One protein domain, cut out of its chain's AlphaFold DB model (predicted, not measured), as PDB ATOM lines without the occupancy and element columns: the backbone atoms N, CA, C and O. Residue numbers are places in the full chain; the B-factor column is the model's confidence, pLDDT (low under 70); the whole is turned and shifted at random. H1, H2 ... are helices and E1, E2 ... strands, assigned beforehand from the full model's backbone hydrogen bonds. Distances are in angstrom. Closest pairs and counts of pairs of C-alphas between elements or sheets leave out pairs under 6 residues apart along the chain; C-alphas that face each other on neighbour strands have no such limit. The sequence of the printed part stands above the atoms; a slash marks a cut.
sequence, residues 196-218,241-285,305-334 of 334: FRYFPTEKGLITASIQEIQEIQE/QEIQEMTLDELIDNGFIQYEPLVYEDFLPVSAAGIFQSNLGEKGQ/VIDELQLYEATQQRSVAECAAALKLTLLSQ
ATOM      1  N   PHE A 196     -18.346  33.717  26.608       98.75
ATOM      2  CA  PHE A 196     -17.960  32.349  26.922       98.75
ATOM      3  C   PHE A 196     -16.694  31.959  26.174       98.75
ATOM      4  O   PHE A 196     -16.394  32.470  25.094       98.75
ATOM      5  N   ARG A 197     -15.952  31.026  26.761       98.62
ATOM      6  CA  ARG A 197     -14.831  30.354  26.120       98.62
ATOM      7  C   ARG A 197     -15.222  28.911  25.844       98.62
ATOM      8  O   ARG A 197     -15.784  28.254  26.716       98.62
ATOM      9  N   TYR A 198     -14.935  28.447  24.636       98.50
ATOM     10  CA  TYR A 198     -15.302  27.119  24.159       98.50
ATOM     11  C   TYR A 198     -14.076  26.210  24.113       98.50
ATOM     12  O   TYR A 198     -12.963  26.675  23.863       98.50
ATOM     13  N   PHE A 199     -14.291  24.920  24.361       98.19
ATOM     14  CA  PHE A 199     -13.243  23.906  24.381       98.19
ATOM     15  C   PHE A 199     -13.739  22.620  23.713       98.19
ATOM     16  O   PHE A 199     -14.864  22.197  23.998       98.19
ATOM     17  N   PRO A 200     -12.928  21.955  22.871       97.12
ATOM     18  CA  PRO A 200     -13.271  20.627  22.387       97.12
ATOM     19  C   PRO A 200     -13.243  19.644  23.563       97.12
ATOM     20  O   PRO A 200     -12.379  19.726  24.442       97.12
ATOM     21  N   THR A 201     -14.193  18.718  23.599       97.56
ATOM     22  CA  THR A 201     -14.177  17.621  24.572       97.56
ATOM     23  C   THR A 201     -13.342  16.459  24.044       97.56
ATOM     24  O   THR A 201     -13.059  16.362  22.849       97.56
ATOM     25  N   GLU A 202     -12.985  15.524  24.924       95.56
ATOM     26  CA  GLU A 202     -12.344  14.270  24.512       95.56
ATOM     27  C   GLU A 202     -13.207  13.505  23.494       95.56
ATOM     28  O   GLU A 202     -12.692  13.034  22.483       95.56
ATOM     29  N   LYS A 203     -14.535  13.483  23.696       92.94
ATOM     30  CA  LYS A 203     -15.494  12.911  22.741       92.94
ATOM     31  C   LYS A 203     -15.379  13.582  21.369       92.94
ATOM     32  O   LYS A 203     -15.262  12.883  20.371       92.94
ATOM     33  N   GLY A 204     -15.373  14.918  21.324       92.62
ATOM     34  CA  GLY A 204     -15.222  15.677  20.078       92.62
ATOM     35  C   GLY A 204     -13.935  15.330  19.333       92.62
ATOM     36  O   GLY A 204     -13.968  15.039  18.139       92.62
ATOM     37  N   LEU A 205     -12.808  15.296  20.046       93.31
ATOM     38  CA  LEU A 205     -11.500  14.995  19.457       93.31
ATOM     39  C   LEU A 205     -11.414  13.560  18.911       93.31
ATOM     40  O   LEU A 205     -10.852  13.344  17.836       93.31
ATOM     41  N   ILE A 206     -11.979  12.583  19.628       89.88
ATOM     42  CA  ILE A 206     -12.028  11.185  19.179       89.88
ATOM     43  C   ILE A 206     -12.873  11.071  17.908       89.88
ATOM     44  O   ILE A 206     -12.411  10.488  16.929       89.88
ATOM     45  N   THR A 207     -14.071  11.662  17.886       87.25
ATOM     46  CA  THR A 207     -14.956  11.616  16.713       87.25
ATOM     47  C   THR A 207     -14.303  12.249  15.483       87.25
ATOM     48  O   THR A 207     -14.304  11.635  14.419       87.25
ATOM     49  N   ALA A 208     -13.653  13.407  15.636       85.81
ATOM     50  CA  ALA A 208     -12.917  14.052  14.544       85.81
ATOM     51  C   ALA A 208     -11.722  13.214  14.038       85.81
ATOM     52  O   ALA A 208     -11.361  13.275  12.863       85.81
ATOM     53  N   SER A 209     -11.098  12.418  14.912       84.94
ATOM     54  CA  SER A 209     -10.000  11.517  14.529       84.94
ATOM     55  C   SER A 209     -10.502  10.278  13.778       84.94
ATOM     56  O   SER A 209      -9.850   9.830  12.840       84.94
ATOM     57  N   ILE A 210     -11.662   9.734  14.163       80.81
ATOM     58  CA  ILE A 210     -12.280   8.581  13.489       80.81
ATOM     59  C   ILE A 210     -12.687   8.943  12.057       80.81
ATOM     60  O   ILE A 210     -12.399   8.171  11.145       80.81
ATOM     61  N   GLN A 211     -13.282  10.121  11.847       73.75
ATOM     62  CA  GLN A 211     -13.657  10.583  10.506       73.75
ATOM     63  C   GLN A 211     -12.454  10.680   9.558       73.75
ATOM     64  O   GLN A 211     -12.536  10.226   8.425       73.75
ATOM     65  N   GLU A 212     -11.306  11.179  10.029       72.06
ATOM     66  CA  GLU A 212     -10.086  11.219   9.207       72.06
ATOM     67  C   GLU A 212      -9.619   9.818   8.789       72.06
ATOM     68  O   GLU A 212      -9.176   9.621   7.659       72.06
ATOM     69  N   ILE A 213      -9.718   8.829   9.683       70.56
ATOM     70  CA  ILE A 213      -9.354   7.445   9.356       70.56
ATOM     71  C   ILE A 213     -10.310   6.876   8.301       70.56
ATOM     72  O   ILE A 213      -9.847   6.217   7.371       70.56
ATOM     73  N   GLN A 214     -11.611   7.153   8.415       66.44
ATOM     74  CA  GLN A 214     -12.619   6.704   7.450       66.44
ATOM     75  C   GLN A 214     -12.421   7.340   6.070       66.44
ATOM     76  O   GLN A 214     -12.381   6.614   5.081       66.44
ATOM     77  N   GLU A 215     -12.180   8.653   5.988       64.00
ATOM     78  CA  GLU A 215     -11.871   9.332   4.717       64.00
ATOM     79  C   GLU A 215     -10.631   8.722   4.030       64.00
ATOM     80  O   GLU A 215     -10.604   8.535   2.811       64.00
ATOM     81  N   ILE A 216      -9.599   8.357   4.804       62.38
ATOM     82  CA  ILE A 216      -8.405   7.678   4.278       62.38
ATOM     83  C   ILE A 216      -8.738   6.266   3.771       62.38
ATOM     84  O   ILE A 216      -8.214   5.865   2.728       62.38
ATOM     85  N   GLN A 217      -9.579   5.512   4.486       59.12
ATOM     86  CA  GLN A 217     -10.000   4.164   4.090       59.12
ATOM     87  C   GLN A 217     -10.853   4.183   2.814       59.12
ATOM     88  O   GLN A 217     -10.564   3.422   1.894       59.12
ATOM     89  N   GLU A 218     -11.809   5.106   2.687       59.25
ATOM     90  CA  GLU A 218     -12.616   5.258   1.468       59.25
ATOM     91  C   GLU A 218     -11.754   5.614   0.242       59.25
ATOM     92  O   GLU A 218     -11.957   5.080  -0.851       59.25
ATOM     93  N   GLN A 241     -23.247  10.969  12.668       55.56
ATOM     94  CA  GLN A 241     -23.843  12.173  12.122       55.56
ATOM     95  C   GLN A 241     -22.689  13.147  11.876       55.56
ATOM     96  O   GLN A 241     -21.873  13.381  12.772       55.56
ATOM     97  N   GLU A 242     -22.559  13.605  10.637       69.75
ATOM     98  CA  GLU A 242     -21.364  14.284  10.159       69.75
ATOM     99  C   GLU A 242     -21.150  15.552  10.996       69.75
ATOM    100  O   GLU A 242     -21.850  16.549  10.831       69.75
ATOM    101  N   ILE A 243     -20.203  15.515  11.946       79.56
ATOM    102  CA  ILE A 243     -19.946  16.652  12.851       79.56
ATOM    103  C   ILE A 243     -19.607  17.933  12.073       79.56
ATOM    104  O   ILE A 243     -19.726  19.025  12.620       79.56
ATOM    105  N   GLN A 244     -19.219  17.792  10.796       77.75
ATOM    106  CA  GLN A 244     -18.954  18.875   9.852       77.75
ATOM    107  C   GLN A 244     -20.186  19.737   9.546       77.75
ATOM    108  O   GLN A 244     -20.024  20.921   9.259       77.75
ATOM    109  N   GLU A 245     -21.396  19.177   9.626       82.31
ATOM    110  CA  GLU A 245     -22.644  19.898   9.343       82.31
ATOM    111  C   GLU A 245     -23.320  20.455  10.606       82.31
ATOM    112  O   GLU A 245     -24.287  21.213  10.507       82.31
ATOM    113  N   MET A 246     -22.818  20.107  11.796       88.56
ATOM    114  CA  MET A 246     -23.410  20.530  13.062       88.56
ATOM    115  C   MET A 246     -23.105  21.997  13.376       88.56
ATOM    116  O   MET A 246     -21.976  22.482  13.276       88.56
ATOM    117  N   THR A 247     -24.125  22.703  13.850       91.88
ATOM    118  CA  THR A 247     -23.991  24.030  14.454       91.88
ATOM    119  C   THR A 247     -23.239  23.962  15.786       91.88
ATOM    120  O   THR A 247     -23.122  22.910  16.415       91.88
ATOM    121  N   LEU A 248     -22.756  25.112  16.274       93.06
ATOM    122  CA  LEU A 248     -22.111  25.190  17.590       93.06
ATOM    123  C   LEU A 248     -23.020  24.667  18.714       93.06
ATOM    124  O   LEU A 248     -22.539  23.985  19.615       93.06
ATOM    125  N   ASP A 249     -24.318  24.966  18.652       93.94
ATOM    126  CA  ASP A 249     -25.282  24.501  19.650       93.94
ATOM    127  C   ASP A 249     -25.476  22.982  19.584       93.94
ATOM    128  O   ASP A 249     -25.427  22.323  20.618       93.94
ATOM    129  N   GLU A 250     -25.565  22.395  18.390       93.38
ATOM    130  CA  GLU A 250     -25.648  20.937  18.236       93.38
ATOM    131  C   GLU A 250     -24.372  20.234  18.711       93.38
ATOM    132  O   GLU A 250     -24.446  19.185  19.351       93.38
ATOM    133  N   LEU A 251     -23.193  20.810  18.462       94.31
ATOM    134  CA  LEU A 251     -21.927  20.269  18.964       94.31
ATOM    135  C   LEU A 251     -21.854  20.299  20.493       94.31
ATOM    136  O   LEU A 251     -21.265  19.404  21.102       94.31
ATOM    137  N   ILE A 252     -22.447  21.314  21.117       96.06
ATOM    138  CA  ILE A 252     -22.558  21.422  22.572       96.06
ATOM    139  C   ILE A 252     -23.552  20.395  23.112       96.06
ATOM    140  O   ILE A 252     -23.212  19.650  24.030       96.06
ATOM    141  N   ASP A 253     -24.744  20.311  22.523       94.75
ATOM    142  CA  ASP A 253     -25.808  19.403  22.957       94.75
ATOM    143  C   ASP A 253     -25.389  17.931  22.825       94.75
ATOM    144  O   ASP A 253     -25.703  17.102  23.682       94.75
ATOM    145  N   ASN A 254     -24.593  17.611  21.800       93.50
ATOM    146  CA  ASN A 254     -24.001  16.286  21.615       93.50
ATOM    147  C   ASN A 254     -22.721  16.061  22.442       93.50
ATOM    148  O   ASN A 254     -22.159  14.959  22.424       93.50
ATOM    149  N   GLY A 255     -22.251  17.066  23.185       95.31
ATOM    150  CA  GLY A 255     -21.096  16.971  24.076       95.31
ATOM    151  C   GLY A 255     -19.745  16.897  23.362       95.31
ATOM    152  O   GLY A 255     -18.785  16.393  23.944       95.31
ATOM    153  N   PHE A 256     -19.650  17.358  22.115       95.31
ATOM    154  CA  PHE A 256     -18.393  17.487  21.368       95.31
ATOM    155  C   PHE A 256     -17.630  18.770  21.720       95.31
ATOM    156  O   PHE A 256     -16.400  18.800  21.674       95.31
ATOM    157  N   ILE A 257     -18.356  19.816  22.117       97.06
ATOM    158  CA  ILE A 257     -17.809  21.073  22.631       97.06
ATOM    159  C   ILE A 257     -18.392  21.330  24.020       97.06
ATOM    160  O   ILE A 257     -19.577  21.131  24.262       97.06
ATOM    161  N   GLN A 258     -17.556  21.808  24.933       98.12
ATOM    162  CA  GLN A 258     -17.981  22.366  26.214       98.12
ATOM    163  C   GLN A 258     -17.625  23.852  26.282       98.12
ATOM    164  O   GLN A 258     -16.842  24.354  25.473       98.12
ATOM    165  N   TYR A 259     -18.196  24.571  27.245       98.50
ATOM    166  CA  TYR A 259     -17.955  25.998  27.407       98.50
ATOM    167  C   TYR A 259     -17.945  26.416  28.876       98.50
ATOM    168  O   TYR A 259     -18.623  25.825  29.714       98.50
ATOM    169  N   GLU A 260     -17.201  27.478  29.164       98.38
ATOM    170  CA  GLU A 260     -17.139  28.125  30.475       98.38
ATOM    171  C   GLU A 260     -17.303  29.642  30.313       98.38
ATOM    172  O   GLU A 260     -16.928  30.190  29.269       98.38
ATOM    173  N   PRO A 261     -17.876  30.357  31.298       98.50
ATOM    174  CA  PRO A 261     -17.961  31.813  31.238       98.50
ATOM    175  C   PRO A 261     -16.566  32.436  31.182       98.50
ATOM    176  O   PRO A 261     -15.658  32.054  31.923       98.50
ATOM    177  N   LEU A 262     -16.404  33.454  30.342       98.50
ATOM    178  CA  LEU A 262     -15.182  34.242  30.330       98.50
ATOM    179  C   LEU A 262     -15.153  35.130  31.581       98.50
ATOM    180  O   LEU A 262     -16.119  35.840  31.847       98.50
ATOM    181  N   VAL A 263     -14.075  35.086  32.364       98.50
ATOM    182  CA  VAL A 263     -13.959  35.878  33.600       98.50
ATOM    183  C   VAL A 263     -13.873  37.373  33.270       98.50
ATOM    184  O   VAL A 263     -13.215  37.766  32.311       98.50
ATOM    185  N   TYR A 264     -14.553  38.203  34.061       98.50
ATOM    186  CA  TYR A 264     -14.489  39.659  33.964       98.50
ATOM    187  C   TYR A 264     -13.190  40.196  34.577       98.50
ATOM    188  O   TYR A 264     -12.952  40.035  35.776       98.50
ATOM    189  N   GLU A 265     -12.379  40.867  33.765       98.00
ATOM    190  CA  GLU A 265     -11.055  41.404  34.111       98.00
ATOM    191  C   GLU A 265     -11.057  42.923  34.364       98.00
ATOM    192  O   GLU A 265     -10.059  43.473  34.824       98.00
ATOM    193  N   ASP A 266     -12.178  43.608  34.129       95.94
ATOM    194  CA  ASP A 266     -12.292  45.057  34.346       95.94
ATOM    195  C   ASP A 266     -12.899  45.386  35.723       95.94
ATOM    196  O   ASP A 266     -12.868  44.578  36.655       95.94
ATOM    197  N   PHE A 267     -13.454  46.592  35.864       94.06
ATOM    198  CA  PHE A 267     -14.015  47.123  37.105       94.06
ATOM    199  C   PHE A 267     -15.507  47.435  36.964       94.06
ATOM    200  O   PHE A 267     -16.032  47.562  35.855       94.06
ATOM    201  N   LEU A 268     -16.217  47.556  38.086       89.31
ATOM    202  CA  LEU A 268     -17.603  48.026  38.071       89.31
ATOM    203  C   LEU A 268     -17.693  49.452  37.491       89.31
ATOM    204  O   LEU A 268     -16.792  50.265  37.711       89.31
ATOM    205  N   PRO A 269     -18.784  49.793  36.780       75.50
ATOM    206  CA  PRO A 269     -19.014  51.163  36.341       75.50
ATOM    207  C   PRO A 269     -19.213  52.092  37.548       75.50
ATOM    208  O   PRO A 269     -19.596  51.657  38.633       75.50
ATOM    209  N   VAL A 270     -19.034  53.401  37.346       69.06
ATOM    210  CA  VAL A 270     -19.178  54.429  38.402       69.06
ATOM    211  C   VAL A 270     -20.539  54.368  39.115       69.06
ATOM    212  O   VAL A 270     -20.621  54.650  40.307       69.06
ATOM    213  N   SER A 271     -21.604  53.969  38.410       55.88
ATOM    214  CA  SER A 271     -22.955  53.780  38.963       55.88
ATOM    215  C   SER A 271     -23.054  52.657  40.005       55.88
ATOM    216  O   SER A 271     -23.961  52.679  40.838       55.88
ATOM    217  N   ALA A 272     -22.132  51.695  39.960       54.72
ATOM    218  CA  ALA A 272     -22.078  50.526  40.832       54.72
ATOM    219  C   ALA A 272     -20.888  50.558  41.811       54.72
ATOM    220  O   ALA A 272     -20.909  49.837  42.805       54.72
ATOM    221  N   ALA A 273     -19.874  51.393  41.552       56.34
ATOM    222  CA  ALA A 273     -18.661  51.499  42.356       56.34
ATOM    223  C   ALA A 273     -18.777  52.595  43.441       56.34
ATOM    224  O   ALA A 273     -18.269  53.715  43.308       56.34
ATOM    225  N   GLY A 274     -19.449  52.263  44.544       55.22
ATOM    226  CA  GLY A 274     -19.558  53.095  45.750       55.22
ATOM    227  C   GLY A 274     -18.220  53.353  46.466       55.22
ATOM    228  O   GLY A 274     -18.112  54.324  47.223       55.22
ATOM    229  N   ILE A 275     -17.168  52.568  46.197       53.34
ATOM    230  CA  ILE A 275     -15.829  52.768  46.773       53.34
ATOM    231  C   ILE A 275     -15.276  54.130  46.348       53.34
ATOM    232  O   ILE A 275     -14.800  54.882  47.206       53.34
ATOM    233  N   PHE A 276     -15.453  54.515  45.078       54.69
ATOM    234  CA  PHE A 276     -15.092  55.855  44.614       54.69
ATOM    235  C   PHE A 276     -15.896  56.923  45.352       54.69
ATOM    236  O   PHE A 276     -15.306  57.867  45.856       54.69
ATOM    237  N   GLN A 277     -17.205  56.743  45.540       54.09
ATOM    238  CA  GLN A 277     -18.033  57.698  46.290       54.09
ATOM    239  C   GLN A 277     -17.592  57.837  47.758       54.09
ATOM    240  O   GLN A 277     -17.557  58.940  48.295       54.09
ATOM    241  N   SER A 278     -17.168  56.746  48.399       44.28
ATOM    242  CA  SER A 278     -16.660  56.781  49.776       44.28
ATOM    243  C   SER A 278     -15.271  57.417  49.907       44.28
ATOM    244  O   SER A 278     -15.001  58.092  50.903       44.28
ATOM    245  N   ASN A 279     -14.427  57.286  48.878       42.19
ATOM    246  CA  ASN A 279     -13.164  58.019  48.754       42.19
ATOM    247  C   ASN A 279     -13.395  59.505  48.412       42.19
ATOM    248  O   ASN A 279     -12.530  60.343  48.688       42.19
ATOM    249  N   LEU A 280     -14.570  59.837  47.857       47.31
ATOM    250  CA  LEU A 280     -14.995  61.193  47.497       47.31
ATOM    251  C   LEU A 280     -15.695  61.974  48.640       47.31
ATOM    252  O   LEU A 280     -15.933  63.176  48.534       47.31
ATOM    253  N   GLY A 281     -15.969  61.321  49.775       41.75
ATOM    254  CA  GLY A 281     -16.618  61.927  50.945       41.75
ATOM    255  C   GLY A 281     -18.147  62.055  50.830       41.75
ATOM    256  O   GLY A 281     -18.726  61.998  49.750       41.75
ATOM    257  N   GLU A 282     -18.828  62.256  51.968       41.72
ATOM    258  CA  GLU A 282     -20.304  62.210  52.087       41.72
ATOM    259  C   GLU A 282     -21.069  63.221  51.205       41.72
ATOM    260  O   GLU A 282     -22.270  63.071  50.993       41.72
ATOM    261  N   LYS A 283     -20.396  64.252  50.673       38.97
ATOM    262  CA  LYS A 283     -21.012  65.317  49.859       38.97
ATOM    263  C   LYS A 283     -20.984  65.060  48.344       38.97
ATOM    264  O   LYS A 283     -21.487  65.890  47.594       38.97
ATOM    265  N   GLY A 284     -20.440  63.932  47.884       38.88
ATOM    266  CA  GLY A 284     -20.289  63.596  46.461       38.88
ATOM    267  C   GLY A 284     -21.537  63.031  45.765       38.88
ATOM    268  O   GLY A 284     -21.394  62.286  44.800       38.88
ATOM    269  N   GLN A 285     -22.753  63.338  46.232       43.28
ATOM    270  CA  GLN A 285     -23.996  62.890  45.584       43.28
ATOM    271  C   GLN A 285     -24.357  63.785  44.394       43.28
ATOM    272  O   GLN A 285     -25.340  64.524  44.412       43.28
ATOM    273  N   VAL A 305      -7.843  54.453  24.729       95.50
ATOM    274  CA  VAL A 305      -8.116  53.305  25.604       95.50
ATOM    275  C   VAL A 305      -8.740  52.181  24.788       95.50
ATOM    276  O   VAL A 305      -9.493  52.431  23.841       95.50
ATOM    277  N   ILE A 306      -8.421  50.948  25.162       95.56
ATOM    278  CA  ILE A 306      -8.959  49.756  24.511       95.56
ATOM    279  C   ILE A 306     -10.428  49.585  24.924       95.56
ATOM    280  O   ILE A 306     -10.796  49.916  26.047       95.56
ATOM    281  N   ASP A 307     -11.256  49.109  23.996       94.75
ATOM    282  CA  ASP A 307     -12.634  48.688  24.261       94.75
ATOM    283  C   ASP A 307     -12.619  47.245  24.780       94.75
ATOM    284  O   ASP A 307     -12.268  46.309  24.054       94.75
ATOM    285  N   GLU A 308     -12.964  47.069  26.050       94.88
ATOM    286  CA  GLU A 308     -12.947  45.779  26.729       94.88
ATOM    287  C   GLU A 308     -13.912  44.772  26.093       94.88
ATOM    288  O   GLU A 308     -13.595  43.584  25.988       94.88
ATOM    289  N   LEU A 309     -15.057  45.235  25.578       94.88
ATOM    290  CA  LEU A 309     -16.058  44.359  24.970       94.88
ATOM    291  C   LEU A 309     -15.517  43.717  23.692       94.88
ATOM    292  O   LEU A 309     -15.772  42.538  23.447       94.88
ATOM    293  N   GLN A 310     -14.711  44.456  22.924       97.19
ATOM    294  CA  GLN A 310     -14.036  43.921  21.739       97.19
ATOM    295  C   GLN A 310     -12.988  42.866  22.109       97.19
ATOM    296  O   GLN A 310     -12.839  41.876  21.392       97.19
ATOM    297  N   LEU A 311     -12.271  43.029  23.227       98.00
ATOM    298  CA  LEU A 311     -11.304  42.027  23.693       98.00
ATOM    299  C   LEU A 311     -11.987  40.730  24.134       98.00
ATOM    300  O   LEU A 311     -11.495  39.636  23.828       98.00
ATOM    301  N   TYR A 312     -13.116  40.837  24.833       98.50
ATOM    302  CA  TYR A 312     -13.902  39.673  25.233       98.50
ATOM    303  C   TYR A 312     -14.520  38.964  24.027       98.50
ATOM    304  O   TYR A 312     -14.390  37.743  23.910       98.50
ATOM    305  N   GLU A 313     -15.096  39.715  23.085       98.00
ATOM    306  CA  GLU A 313     -15.631  39.170  21.837       98.00
ATOM    307  C   GLU A 313     -14.543  38.461  21.022       98.00
ATOM    308  O   GLU A 313     -14.718  37.307  20.628       98.00
ATOM    309  N   ALA A 314     -13.381  39.096  20.845       98.06
ATOM    310  CA  ALA A 314     -12.249  38.493  20.151       98.06
ATOM    311  C   ALA A 314     -11.754  37.220  20.857       98.06
ATOM    312  O   ALA A 314     -11.361  36.253  20.205       98.06
ATOM    313  N   THR A 315     -11.775  37.180  22.191       98.25
ATOM    314  CA  THR A 315     -11.376  35.989  22.955       98.25
ATOM    315  C   THR A 315     -12.368  34.844  22.789       98.25
ATOM    316  O   THR A 315     -11.945  33.711  22.549       98.25
ATOM    317  N   GLN A 316     -13.668  35.134  22.828       98.44
ATOM    318  CA  GLN A 316     -14.710  34.160  22.522       98.44
ATOM    319  C   GLN A 316     -14.549  33.614  21.096       98.44
ATOM    320  O   GLN A 316     -14.466  32.399  20.913       98.44
ATOM    321  N   GLN A 317     -14.428  34.493  20.095       97.56
ATOM    322  CA  GLN A 317     -14.255  34.108  18.689       97.56
ATOM    323  C   GLN A 317     -13.005  33.252  18.470       97.56
ATOM    324  O   GLN A 317     -13.083  32.236  17.783       97.56
ATOM    325  N   ARG A 318     -11.872  33.607  19.096       97.94
ATOM    326  CA  ARG A 318     -10.656  32.780  19.056       97.94
ATOM    327  C   ARG A 318     -10.905  31.381  19.598       97.94
ATOM    328  O   ARG A 318     -10.522  30.427  18.941       97.94
ATOM    329  N   SER A 319     -11.588  31.247  20.735       98.25
ATOM    330  CA  SER A 319     -11.864  29.920  21.303       98.25
ATOM    331  C   SER A 319     -12.780  29.066  20.421       98.25
ATOM    332  O   SER A 319     -12.555  27.870  20.281       98.25
ATOM    333  N   VAL A 320     -13.761  29.679  19.749       96.69
ATOM    334  CA  VAL A 320     -14.601  28.982  18.763       96.69
ATOM    335  C   VAL A 320     -13.765  28.541  17.559       96.69
ATOM    336  O   VAL A 320     -13.884  27.400  17.123       96.69
ATOM    337  N   ALA A 321     -12.888  29.407  17.045       95.38
ATOM    338  CA  ALA A 321     -11.998  29.067  15.936       95.38
ATOM    339  C   ALA A 321     -10.996  27.957  16.309       95.38
ATOM    340  O   ALA A 321     -10.731  27.072  15.499       95.38
ATOM    341  N   GLU A 322     -10.476  27.970  17.538       95.75
ATOM    342  CA  GLU A 322      -9.623  26.910  18.087       95.75
ATOM    343  C   GLU A 322     -10.378  25.575  18.176       95.75
ATOM    344  O   GLU A 322      -9.835  24.551  17.763       95.75
ATOM    345  N   CYS A 323     -11.639  25.573  18.631       95.81
ATOM    346  CA  CYS A 323     -12.496  24.382  18.599       95.81
ATOM    347  C   CYS A 323     -12.732  23.880  17.174       95.81
ATOM    348  O   CYS A 323     -12.576  22.689  16.924       95.81
ATOM    349  N   ALA A 324     -13.082  24.772  16.241       92.44
ATOM    350  CA  ALA A 324     -13.295  24.407  14.844       92.44
ATOM    351  C   ALA A 324     -12.043  23.752  14.249       92.44
ATOM    352  O   ALA A 324     -12.132  22.681  13.661       92.44
ATOM    353  N   ALA A 325     -10.865  24.340  14.476       92.56
ATOM    354  CA  ALA A 325      -9.600  23.780  14.015       92.56
ATOM    355  C   ALA A 325      -9.296  22.416  14.660       92.56
ATOM    356  O   ALA A 325      -8.888  21.489  13.963       92.56
ATOM    357  N   ALA A 326      -9.519  22.272  15.970       92.88
ATOM    358  CA  ALA A 326      -9.276  21.023  16.694       92.88
ATOM    359  C   ALA A 326     -10.219  19.888  16.264       92.88
ATOM    360  O   ALA A 326      -9.813  18.729  16.239       92.88
ATOM    361  N   LEU A 327     -11.461  20.226  15.908       91.25
ATOM    362  CA  LEU A 327     -12.481  19.293  15.429       91.25
ATOM    363  C   LEU A 327     -12.528  19.183  13.895       91.25
ATOM    364  O   LEU A 327     -13.394  18.496  13.369       91.25
ATOM    365  N   LYS A 328     -11.600  19.844  13.186       88.12
ATOM    366  CA  LYS A 328     -11.483  19.861  11.713       88.12
ATOM    367  C   LYS A 328     -12.749  20.327  10.987       88.12
ATOM    368  O   LYS A 328     -13.064  19.870   9.894       88.12
ATOM    369  N   LEU A 329     -13.458  21.274  11.584       84.81
ATOM    370  CA  LEU A 329     -14.670  21.865  11.030       84.81
ATOM    371  C   LEU A 329     -14.302  23.016  10.092       84.81
ATOM    372  O   LEU A 329     -13.421  23.822  10.397       84.81
ATOM    373  N   THR A 330     -14.991  23.124   8.957       73.12
ATOM    374  CA  THR A 330     -14.716  24.171   7.962       73.12
ATOM    375  C   THR A 330     -15.150  25.553   8.445       73.12
ATOM    376  O   THR A 330     -14.407  26.506   8.224       73.12
ATOM    377  N   LEU A 331     -16.290  25.677   9.141       63.56
ATOM    378  CA  LEU A 331     -16.800  26.921   9.739       63.56
ATOM    379  C   LEU A 331     -17.796  26.610  10.872       63.56
ATOM    380  O   LEU A 331     -18.733  25.849  10.670       63.56
ATOM    381  N   LEU A 332     -17.661  27.268  12.028       63.34
ATOM    382  CA  LEU A 332     -18.705  27.301  13.062       63.34
ATOM    383  C   LEU A 332     -19.470  28.624  12.954       63.34
ATOM    384  O   LEU A 332     -18.922  29.680  13.279       63.34
ATOM    385  N   SER A 333     -20.720  28.595  12.490       52.66
ATOM    386  CA  SER A 333     -21.606  29.765  12.570       52.66
ATOM    387  C   SER A 333     -22.133  29.946  14.003       52.66
ATOM    388  O   SER A 333     -22.580  28.972  14.609       52.66
ATOM    389  N   GLN A 334     -22.062  31.179  14.528       51.69
ATOM    390  CA  GLN A 334     -22.576  31.607  15.848       51.69
ATOM    391  C   GLN A 334     -24.051  32.030  15.850       51.69
ATOM    392  O   GLN A 334     -24.553  32.410  14.769       51.69
TER     393      GLN A 334
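What this domain is: This is residues 196 to 218, 241 to 285 and 305 to 334 of the 334 residues of the protein "DUF1338 domain-containing protein" of Yersinia pestis bv. Antiqua (strain Antiqua) (UniProt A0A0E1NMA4). This is a long, thin model: an antiparallel ribbon of two short strands, E1 and E2, makes its middle, with the long helix H4 packed on E1 and the short helix H2 on E2. From this middle H1 runs towards one end, where its residues 213 to 218 stick out, and a long link leads towards the other end, where residues 267 to 275 and 278 to 283, which include parts of the small helix H3, stick out. The printed part has 98 residues, with four named helices and two named strands in the order E1, H1, H2, E2, H3, H4, and its class is mostly helix. It is extended, with a radius of gyration of the C-alphas of 20.9 A and spans of 77 by 24 by 17 A.

Where its parts are: E1, residues 196 to 200, begins at C-alpha 196 (-17.960, 32.349, 26.922) and is 13.4 A long; E2, residues 257 to 261, is 13.8 A. H4, residues 308 to 326, is 27.0 A long and ends at C-alpha 326 (-9.276, 21.023, 16.694). H1, residues 202 to 218, is 24.7 A; H2 is residues 248 to 253 and H3 residues 274 to 279.

How they stand to each other: E1 and E2 are antiparallel at 153 degrees, with N 197 and O 260 2.8 A apart, within hydrogen-bond range. E1 and H4 come closest at the C-alphas of Arg 197 and Gln 316, 5.2 A; E2 and H2 at those of Leu 251 and Ile 257, 5.6 A. H1 and H4 are close but not clearly touching, with Leu 205 and Ala 326 closest at 7.0 A between C-alphas, at a steep tilt of 43 degrees, the same way. H3 is apart from H4. Every O i to N i+4 pair is within range in H2, H3 and H4, and 12 of 13 in H1.

The domain as a whole: The C-alphas farthest apart, of Glu 218 and Lys 283, are 77.6 A apart. Cuts leave gaps of 17.0 A between C-alphas 218 and 241 and 27.3 A between C-alphas 285 and 305. The link E2 to H3 is long, 12 residues. Confidence is under 70 at residues 214 to 218, 241 to 242, 270 to 285 and 331 to 334.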